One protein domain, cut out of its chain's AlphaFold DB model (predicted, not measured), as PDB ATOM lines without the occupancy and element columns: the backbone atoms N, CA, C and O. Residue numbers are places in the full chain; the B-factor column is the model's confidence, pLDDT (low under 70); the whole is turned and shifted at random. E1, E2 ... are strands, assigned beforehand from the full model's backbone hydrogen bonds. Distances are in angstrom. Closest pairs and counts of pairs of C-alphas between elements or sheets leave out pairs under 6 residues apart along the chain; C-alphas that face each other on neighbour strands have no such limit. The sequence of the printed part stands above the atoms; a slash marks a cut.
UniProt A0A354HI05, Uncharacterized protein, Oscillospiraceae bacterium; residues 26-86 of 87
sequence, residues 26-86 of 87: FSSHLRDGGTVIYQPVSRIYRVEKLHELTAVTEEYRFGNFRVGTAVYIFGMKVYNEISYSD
ATOM      1  N   PHE A  26      37.158  14.359 -33.968       83.69
ATOM      2  CA  PHE A  26      38.503  14.065 -33.493       83.69
ATOM      3  C   PHE A  26      39.216  13.207 -34.533       83.69
ATOM      4  O   PHE A  26      38.656  12.219 -35.017       83.69
ATOM      5  N   SER A  27      40.444  13.588 -34.881       82.25
ATOM      6  CA  SER A  27      41.311  12.788 -35.738       82.25
ATOM      7  C   SER A  27      42.161  11.842 -34.892       82.25
ATOM      8  O   SER A  27      42.821  12.245 -33.936       82.25
ATOM      9  N   SER A  28      42.161  10.565 -35.250       80.56
ATOM     10  CA  SER A  28      43.072   9.563 -34.705       80.56
ATOM     11  C   SER A  28      43.871   8.952 -35.844       80.56
ATOM     12  O   SER A  28      43.287   8.473 -36.815       80.56
ATOM     13  N   HIS A  29      45.193   8.973 -35.717       79.88
ATOM     14  CA  HIS A  29      46.098   8.354 -36.681       79.88
ATOM     15  C   HIS A  29      46.355   6.908 -36.262       79.88
ATOM     16  O   HIS A  29      46.657   6.643 -35.095       79.88
ATOM     17  N   LEU A  30      46.219   5.975 -37.200       75.25
ATOM     18  CA  LEU A  30      46.612   4.583 -37.009       75.25
ATOM     19  C   LEU A  30      48.106   4.421 -37.313       75.25
ATOM     20  O   LEU A  30      48.718   5.206 -38.033       75.25
ATOM     21  N   ARG A  31      48.717   3.402 -36.704       71.19
ATOM     22  CA  ARG A  31      50.155   3.095 -36.834       71.19
ATOM     23  C   ARG A  31      50.446   2.168 -38.025       71.19
ATOM     24  O   ARG A  31      51.399   1.403 -37.975       71.19
ATOM     25  N   ASP A  32      49.599   2.201 -39.047       65.31
ATOM     26  CA  ASP A  32      49.545   1.270 -40.184       65.31
ATOM     27  C   ASP A  32      50.173   1.821 -41.479       65.31
ATOM     28  O   ASP A  32      50.183   1.143 -42.502       65.31
ATOM     29  N   GLY A  33      50.735   3.030 -41.432       63.50
ATOM     30  CA  GLY A  33      51.378   3.667 -42.585       63.50
ATOM     31  C   GLY A  33      50.841   5.058 -42.902       63.50
ATOM     32  O   GLY A  33      51.500   5.795 -43.626       63.50
ATOM     33  N   GLY A  34      49.715   5.465 -42.308       74.94
ATOM     34  CA  GLY A  34      49.179   6.820 -42.469       74.94
ATOM     35  C   GLY A  34      47.658   6.931 -42.414       74.94
ATOM     36  O   GLY A  34      47.135   8.004 -42.722       74.94
ATOM     37  N   THR A  35      46.931   5.869 -42.048       80.31
ATOM     38  CA  THR A  35      45.467   5.914 -41.997       80.31
ATOM     39  C   THR A  35      44.995   6.909 -40.938       80.31
ATOM     40  O   THR A  35      45.425   6.878 -39.782       80.31
ATOM     41  N   VAL A  36      44.060   7.782 -41.315       83.69
ATOM     42  CA  VAL A  36      43.463   8.778 -40.416       83.69
ATOM     43  C   VAL A  36      41.978   8.508 -40.266       83.69
ATOM     44  O   VAL A  36      41.232   8.490 -41.241       83.69
ATOM     45  N   ILE A  37      41.530   8.344 -39.028       84.25
ATOM     46  CA  ILE A  37      40.119   8.197 -38.693       84.25
ATOM     47  C   ILE A  37      39.619   9.513 -38.115       84.25
ATOM     48  O   ILE A  37      40.128   9.984 -37.102       84.25
ATOM     49  N   TYR A  38      38.591  10.080 -38.727       85.44
ATOM     50  CA  TYR A  38      37.841  11.217 -38.220       85.44
ATOM     51  C   TYR A  38      36.536  10.709 -37.614       85.44
ATOM     52  O   TYR A  38      35.667  10.205 -38.328       85.44
ATOM     53  N   GLN A  39      36.378  10.842 -36.300       86.38
ATOM     54  CA  GLN A  39      35.127  10.516 -35.615       86.38
ATOM     55  C   GLN A  39      34.782  11.606 -34.588       86.38
ATOM     56  O   GLN A  39      35.646  12.003 -33.808       86.38
ATOM     57  N   PRO A  40      33.543  12.112 -34.550       83.81
ATOM     58  CA  PRO A  40      33.084  12.996 -33.489       83.81
ATOM     59  C   PRO A  40      32.869  12.214 -32.186       83.81
ATOM     60  O   PRO A  40      32.689  10.992 -32.203       83.81
ATOM     61  N   VAL A  41      32.806  12.918 -31.052       79.81
ATOM     62  CA  VAL A  41      32.535  12.306 -29.729       79.81
ATOM     63  C   VAL A  41      31.195  11.575 -29.715       79.81
ATOM     64  O   VAL A  41      31.073  10.508 -29.120       79.81
ATOM     65  N   SER A  42      30.195  12.123 -30.412       78.62
ATOM     66  CA  SER A  42      28.877  11.497 -30.570       78.62
ATOM     67  C   SER A  42      28.910  10.146 -31.293       78.62
ATOM     68  O   SER A  42      27.947   9.392 -31.189       78.62
ATOM     69  N   ARG A  43      29.989   9.827 -32.029       79.06
ATOM     70  CA  ARG A  43      30.173   8.578 -32.793       79.06
ATOM     71  C   ARG A  43      29.066   8.299 -33.828       79.06
ATOM     72  O   ARG A  43      28.919   7.171 -34.290       79.06
ATOM     73  N   ILE A  44      28.311   9.333 -34.215       84.56
ATOM     74  CA  ILE A  44      27.220   9.249 -35.203       84.56
ATOM     75  C   ILE A  44      27.765   8.917 -36.592       84.56
ATOM     76  O   ILE A  44      27.132   8.187 -37.346       84.56
ATOM     77  N   TYR A  45      28.947   9.424 -36.930       83.31
ATOM     78  CA  TYR A  45      29.624   9.108 -38.179       83.31
ATOM     79  C   TYR A  45      31.105   8.846 -37.930       83.31
ATOM     80  O   TYR A  45      31.662   9.247 -36.912       83.31
ATOM     81  N   ARG A  46      31.756   8.160 -38.857       84.81
ATOM     82  CA  ARG A  46      33.199   7.957 -38.869       84.81
ATOM     83  C   ARG A  46      33.670   7.990 -40.311       84.81
ATOM     84  O   ARG A  46      33.099   7.307 -41.152       84.81
ATOM     85  N   VAL A  47      34.711   8.758 -40.585       85.06
ATOM     86  CA  VAL A  47      35.382   8.778 -41.886       85.06
ATOM     87  C   VAL A  47      36.777   8.212 -41.690       85.06
ATOM     88  O   VAL A  47      37.550   8.741 -40.901       85.06
ATOM     89  N   GLU A  48      37.090   7.125 -42.373       84.50
ATOM     90  CA  GLU A  48      38.400   6.485 -42.358       84.50
ATOM     91  C   GLU A  48      39.078   6.794 -43.692       84.50
ATOM     92  O   GLU A  48      38.618   6.363 -44.749       84.50
ATOM     93  N   LYS A  49      40.156   7.574 -43.648       81.50
ATOM     94  CA  LYS A  49      41.043   7.801 -44.784       81.50
ATOM     95  C   LYS A  49      42.161   6.770 -44.700       81.50
ATOM     96  O   LYS A  49      43.107   6.963 -43.941       81.50
ATOM     97  N   LEU A  50      41.996   5.666 -45.415       75.62
ATOM     98  CA  LEU A  50      42.930   4.545 -45.467       75.62
ATOM     99  C   LEU A  50      44.190   4.950 -46.231       75.62
ATOM    100  O   LEU A  50      44.103   5.494 -47.335       75.62
ATOM    101  N   HIS A  51      45.341   4.676 -45.628       69.56
ATOM    102  CA  HIS A  51      46.650   4.770 -46.258       69.56
ATOM    103  C   HIS A  51      47.518   3.647 -45.685       69.56
ATOM    104  O   HIS A  51      48.297   3.843 -44.752       69.56
ATOM    105  N   GLU A  52      47.283   2.438 -46.192       65.69
ATOM    106  CA  GLU A  52      47.913   1.210 -45.712       65.69
ATOM    107  C   GLU A  52      49.018   0.774 -46.680       65.69
ATOM    108  O   GLU A  52      48.832   0.754 -47.903       65.69
ATOM    109  N   LEU A  53      50.175   0.411 -46.129       62.00
ATOM    110  CA  LEU A  53      51.254  -0.228 -46.877       62.00
ATOM    111  C   LEU A  53      50.840  -1.672 -47.187       62.00
ATOM    112  O   LEU A  53      50.744  -2.496 -46.277       62.00
ATOM    113  N   THR A  54      50.605  -2.006 -48.458       57.28
ATOM    114  CA  THR A  54      50.360  -3.404 -48.838       57.28
ATOM    115  C   THR A  54      51.637  -4.210 -48.605       57.28
ATOM    116  O   THR A  54      52.704  -3.860 -49.113       57.28
ATOM    117  N   ALA A  55      51.543  -5.291 -47.826       51.31
ATOM    118  CA  ALA A  55      52.638  -6.242 -47.687       51.31
ATOM    119  C   ALA A  55      53.001  -6.786 -49.074       51.31
ATOM    120  O   ALA A  55      52.123  -7.231 -49.810       51.31
ATOM    121  N   VAL A  56      54.286  -6.727 -49.421       52.62
ATOM    122  CA  VAL A  56      54.832  -7.180 -50.705       52.62
ATOM    123  C   VAL A  56      54.595  -8.688 -50.847       52.62
ATOM    124  O   VAL A  56      55.428  -9.501 -50.461       52.62
ATOM    125  N   THR A  57      53.430  -9.086 -51.349       47.41
ATOM    126  CA  THR A  57      53.201 -10.435 -51.870       47.41
ATOM    127  C   THR A  57      53.807 -10.498 -53.263       47.41
ATOM    128  O   THR A  57      53.592  -9.579 -54.052       47.41
ATOM    129  N   GLU A  58      54.550 -11.567 -53.561       48.41
ATOM    130  CA  GLU A  58      55.396 -11.726 -54.761       48.41
ATOM    131  C   GLU A  58      54.698 -11.491 -56.120       48.41
ATOM    132  O   GLU A  58      55.371 -11.348 -57.139       48.41
ATOM    133  N   GLU A  59      53.369 -11.395 -56.144       50.06
ATOM    134  CA  GLU A  59      52.568 -11.066 -57.328       50.06
ATOM    135  C   GLU A  59      52.530  -9.571 -57.689       50.06
ATOM    136  O   GLU A  59      52.312  -9.242 -58.854       50.06
ATOM    137  N   TYR A  60      52.782  -8.652 -56.747       49.50
ATOM    138  CA  TYR A  60      52.702  -7.207 -56.993       49.50
ATOM    139  C   TYR A  60      54.077  -6.558 -56.826       49.50
ATOM    140  O   TYR A  60      54.563  -6.298 -55.725       49.50
ATOM    141  N   ARG A  61      54.739  -6.336 -57.966       43.84
ATOM    142  CA  ARG A  61      56.010  -5.615 -58.049       43.84
ATOM    143  C   ARG A  61      55.800  -4.154 -57.636       43.84
ATOM    144  O   ARG A  61      55.102  -3.439 -58.335       43.84
ATOM    145  N   PHE A  62      56.514  -3.745 -56.587       43.34
ATOM    146  CA  PHE A  62      56.651  -2.382 -56.055       43.34
ATOM    147  C   PHE A  62      55.411  -1.794 -55.358       43.34
ATOM    148  O   PHE A  62      54.350  -1.659 -55.933       43.34
ATOM    149  N   GLY A  63      55.582  -1.413 -54.088       50.56
ATOM    150  CA  GLY A  63      55.126  -0.113 -53.572       50.56
ATOM    151  C   GLY A  63      53.637   0.241 -53.520       50.56
ATOM    152  O   GLY A  63      53.347   1.402 -53.265       50.56
ATOM    153  N   ASN A  64      52.696  -0.682 -53.714       51.97
ATOM    154  CA  ASN A  64      51.292  -0.286 -53.854       51.97
ATOM    155  C   ASN A  64      50.630   0.098 -52.521       51.97
ATOM    156  O   ASN A  64      50.254  -0.748 -51.699       51.97
ATOM    157  N   PHE A  65      50.444   1.402 -52.319       56.59
ATOM    158  CA  PHE A  65      49.651   1.944 -51.223       56.59
ATOM    159  C   PHE A  65      48.168   1.649 -51.464       56.59
ATOM    160  O   PHE A  65      47.604   1.952 -52.520       56.59
ATOM    161  N   ARG A  66      47.501   1.089 -50.453       63.16
ATOM    162  CA  ARG A  66      46.040   1.038 -50.415       63.16
ATOM    163  C   ARG A  66      45.535   2.382 -49.915       63.16
ATOM    164  O   ARG A  66      45.563   2.653 -48.713       63.16
ATOM    165  N   VAL A  67      45.085   3.217 -50.848       69.00
ATOM    166  CA  VAL A  67      44.535   4.543 -50.556       69.00
ATOM    167  C   VAL A  67      43.026   4.505 -50.739       69.00
ATOM    168  O   VAL A  67      42.504   4.124 -51.784       69.00
ATOM    169  N   GLY A  68      42.284   4.889 -49.711       76.88
ATOM    170  CA  GLY A  68      40.832   4.834 -49.790       76.88
ATOM    171  C   GLY A  68      40.136   5.736 -48.798       76.88
ATOM    172  O   GLY A  68      40.726   6.213 -47.832       76.88
ATOM    173  N   THR A  69      38.851   5.957 -49.034       82.00
ATOM    174  CA  THR A  69      37.963   6.618 -48.083       82.00
ATOM    175  C   THR A  69      36.797   5.689 -47.781       82.00
ATOM    176  O   THR A  69      36.022   5.320 -48.664       82.00
ATOM    177  N   ALA A  70      36.655   5.320 -46.513       83.81
ATOM    178  CA  ALA A  70      35.489   4.618 -46.007       83.81
ATOM    179  C   ALA A  70      34.683   5.556 -45.106       83.81
ATOM    180  O   ALA A  70      35.229   6.215 -44.224       83.81
ATOM    181  N   VAL A  71      33.369   5.613 -45.315       85.44
ATOM    182  CA  VAL A  71      32.458   6.379 -44.456       85.44
ATOM    183  C   VAL A  71      31.508   5.414 -43.774       85.44
ATOM    184  O   VAL A  71      30.875   4.571 -44.414       85.44
ATOM    185  N   TYR A  72      31.389   5.579 -42.465       86.94
ATOM    186  CA  TYR A  72      30.472   4.854 -41.613       86.94
ATOM    187  C   TYR A  72      29.494   5.838 -40.988       86.94
ATOM    188  O   TYR A  72      29.889   6.895 -40.497       86.94
ATOM    189  N   ILE A  73      28.220   5.477 -40.964       86.38
ATOM    190  CA  ILE A  73      27.157   6.213 -40.282       86.38
ATOM    191  C   ILE A  73      26.492   5.237 -39.315       86.38
ATOM    192  O   ILE A  73      26.134   4.130 -39.704       86.38
ATOM    193  N   PHE A  74      26.380   5.604 -38.038       84.56
ATOM    194  CA  PHE A  74      25.917   4.730 -36.951       84.56
ATOM    195  C   PHE A  74      26.629   3.363 -36.911       84.56
ATOM    196  O   PHE A  74      26.043   2.346 -36.552       84.56
ATOM    197  N   GLY A  75      27.906   3.323 -37.309       78.56
ATOM    198  CA  GLY A  75      28.687   2.085 -37.410       78.56
ATOM    199  C   GLY A  75      28.396   1.231 -38.651       78.56
ATOM    200  O   GLY A  75      29.097   0.249 -38.875       78.56
ATOM    201  N   MET A  76      27.430   1.609 -39.490       84.62
ATOM    202  CA  MET A  76      27.172   0.968 -40.780       84.62
ATOM    203  C   MET A  76      28.036   1.603 -41.864       84.62
ATOM    204  O   MET A  76      28.075   2.826 -41.989       84.62
ATOM    205  N   LYS A  77      28.711   0.781 -42.668       84.56
ATOM    206  CA  LYS A  77      29.510   1.253 -43.803       84.56
ATOM    207  C   LYS A  77      28.575   1.703 -44.924       84.56
ATOM    208  O   LYS A  77      27.865   0.881 -45.494       84.56
ATOM    209  N   VAL A  78      28.568   2.998 -45.219       87.50
ATOM    210  CA  VAL A  78      27.708   3.596 -46.257       87.50
ATOM    211  C   VAL A  78      28.481   3.952 -47.518       87.50
ATOM    212  O   VAL A  78      27.904   4.016 -48.596       87.50
ATOM    213  N   TYR A  79      29.791   4.165 -47.388       83.19
ATOM    214  CA  TYR A  79      30.671   4.483 -48.501       83.19
ATOM    215  C   TYR A  79      31.971   3.708 -48.364       83.19
ATOM    216  O   TYR A  79      32.527   3.590 -47.267       83.19
ATOM    217  N   ASN A  80      32.446   3.172 -49.480       81.94
ATOM    218  CA  ASN A  80      33.711   2.468 -49.539       81.94
ATOM    219  C   ASN A  80      34.336   2.646 -50.913       81.94
ATOM    220  O   ASN A  80      34.025   1.896 -51.834       81.94
ATOM    221  N   GLU A  81      35.237   3.603 -51.021       76.06
ATOM    222  CA  GLU A  81      36.064   3.759 -52.204       76.06
ATOM    223  C   GLU A  81      37.494   3.412 -51.818       76.06
ATOM    224  O   GLU A  81      38.151   4.147 -51.083       76.06
ATOM    225  N   ILE A  82      37.942   2.236 -52.248       70.25
ATOM    226  CA  ILE A  82      39.318   1.775 -52.069       70.25
ATOM    227  C   ILE A  82      39.914   1.738 -53.465       70.25
ATOM    228  O   ILE A  82      39.459   0.951 -54.295       70.25
ATOM    229  N   SER A  83      40.901   2.593 -53.713       64.12
ATOM    230  CA  SER A  83      41.659   2.594 -54.955       64.12
ATOM    231  C   SER A  83      43.076   2.120 -54.675       64.12
ATOM    232  O   SER A  83      43.697   2.474 -53.673       64.12
ATOM    233  N   TYR A  84      43.598   1.300 -55.572       60.97
ATOM    234  CA  TYR A  84      45.022   1.010 -55.585       60.97
ATOM    235  C   TYR A  84      45.693   2.178 -56.301       60.97
ATOM    236  O   TYR A  84      45.261   2.551 -57.392       60.97
ATOM    237  N   SER A  85      46.662   2.812 -55.645       55.97
ATOM    238  CA  SER A  85      47.484   3.844 -56.271       55.97
ATOM    239  C   SER A  85      48.834   3.216 -56.585       55.97
ATOM    240  O   SER A  85      49.578   2.893 -55.659       55.97
ATOM    241  N   ASP A  86      49.105   3.016 -57.873       48.75
ATOM    242  CA  ASP A  86      50.449   2.753 -58.383       48.75
ATOM    243  C   ASP A  86      51.135   4.132 -58.512       48.75
ATOM    244  O   ASP A  86      50.928   4.834 -59.503       48.75
TER     245      ASP A  86
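This is residues 26 to 86 of the 87 residues of an uncharacterized protein of Oscillospiraceae bacterium (UniProt A0A354HI05). Picture a single twisted sheet of five antiparallel strands, in the order E1, E2, E3, E4, E5, with no named helix over either face. The chain zigzags across it from the short E1 and E2 to the long E3, E4 and E5, and the loop from E3 to E4 reaches out to Glu 58 at one end of the longest axis. The printed part has 61 residues, of which 37 are in the five named strands; its class is all strand, and E1, E2, E3, E4 and E5 form a meander, each strand the antiparallel neighbour of the one before. The whole is loose, with a radius of gyration of the C-alphas of 13.2 A, and elongated, spanning 42 by 22 by 14 A.

Find C-alpha 45 at (29.624, 9.108, -38.179); from there E3 runs 25.1 A to residue 53. E4, residues 65 to 73, measures 25.4 A, and E5, residues 76 to 85, measures 25.7 A, ending at (47.484, 3.844, -56.271). E2 holds residues 36 to 40, and E1, residues 26 to 29, begins at (38.503, 14.065, -33.493).

Look first at the hairpin E3 and E4, at 167 degrees, where N 48 and O 70 are 2.8 A apart. Beside E3, E2 is antiparallel at 170 degrees, with N 38 and O 47 at 2.8 A. The edge strand E1 pairs with E2, N 28 and O 37 being 2.8 A apart. At the other edge, E5 bends by 52 degrees at residue 79; its N 81 is 3.0 A from O 69 of E4. E1 and E5 are apart.

The C-alphas of Ser 42 and Glu 58, the two farthest apart, are 42.8 A from each other. The printed part has no cut, and the E3 to E4 link, 11 residues, is long. Look for pLDDT under 70 at residues 32 to 33, 51 to 67 and 83 to 86.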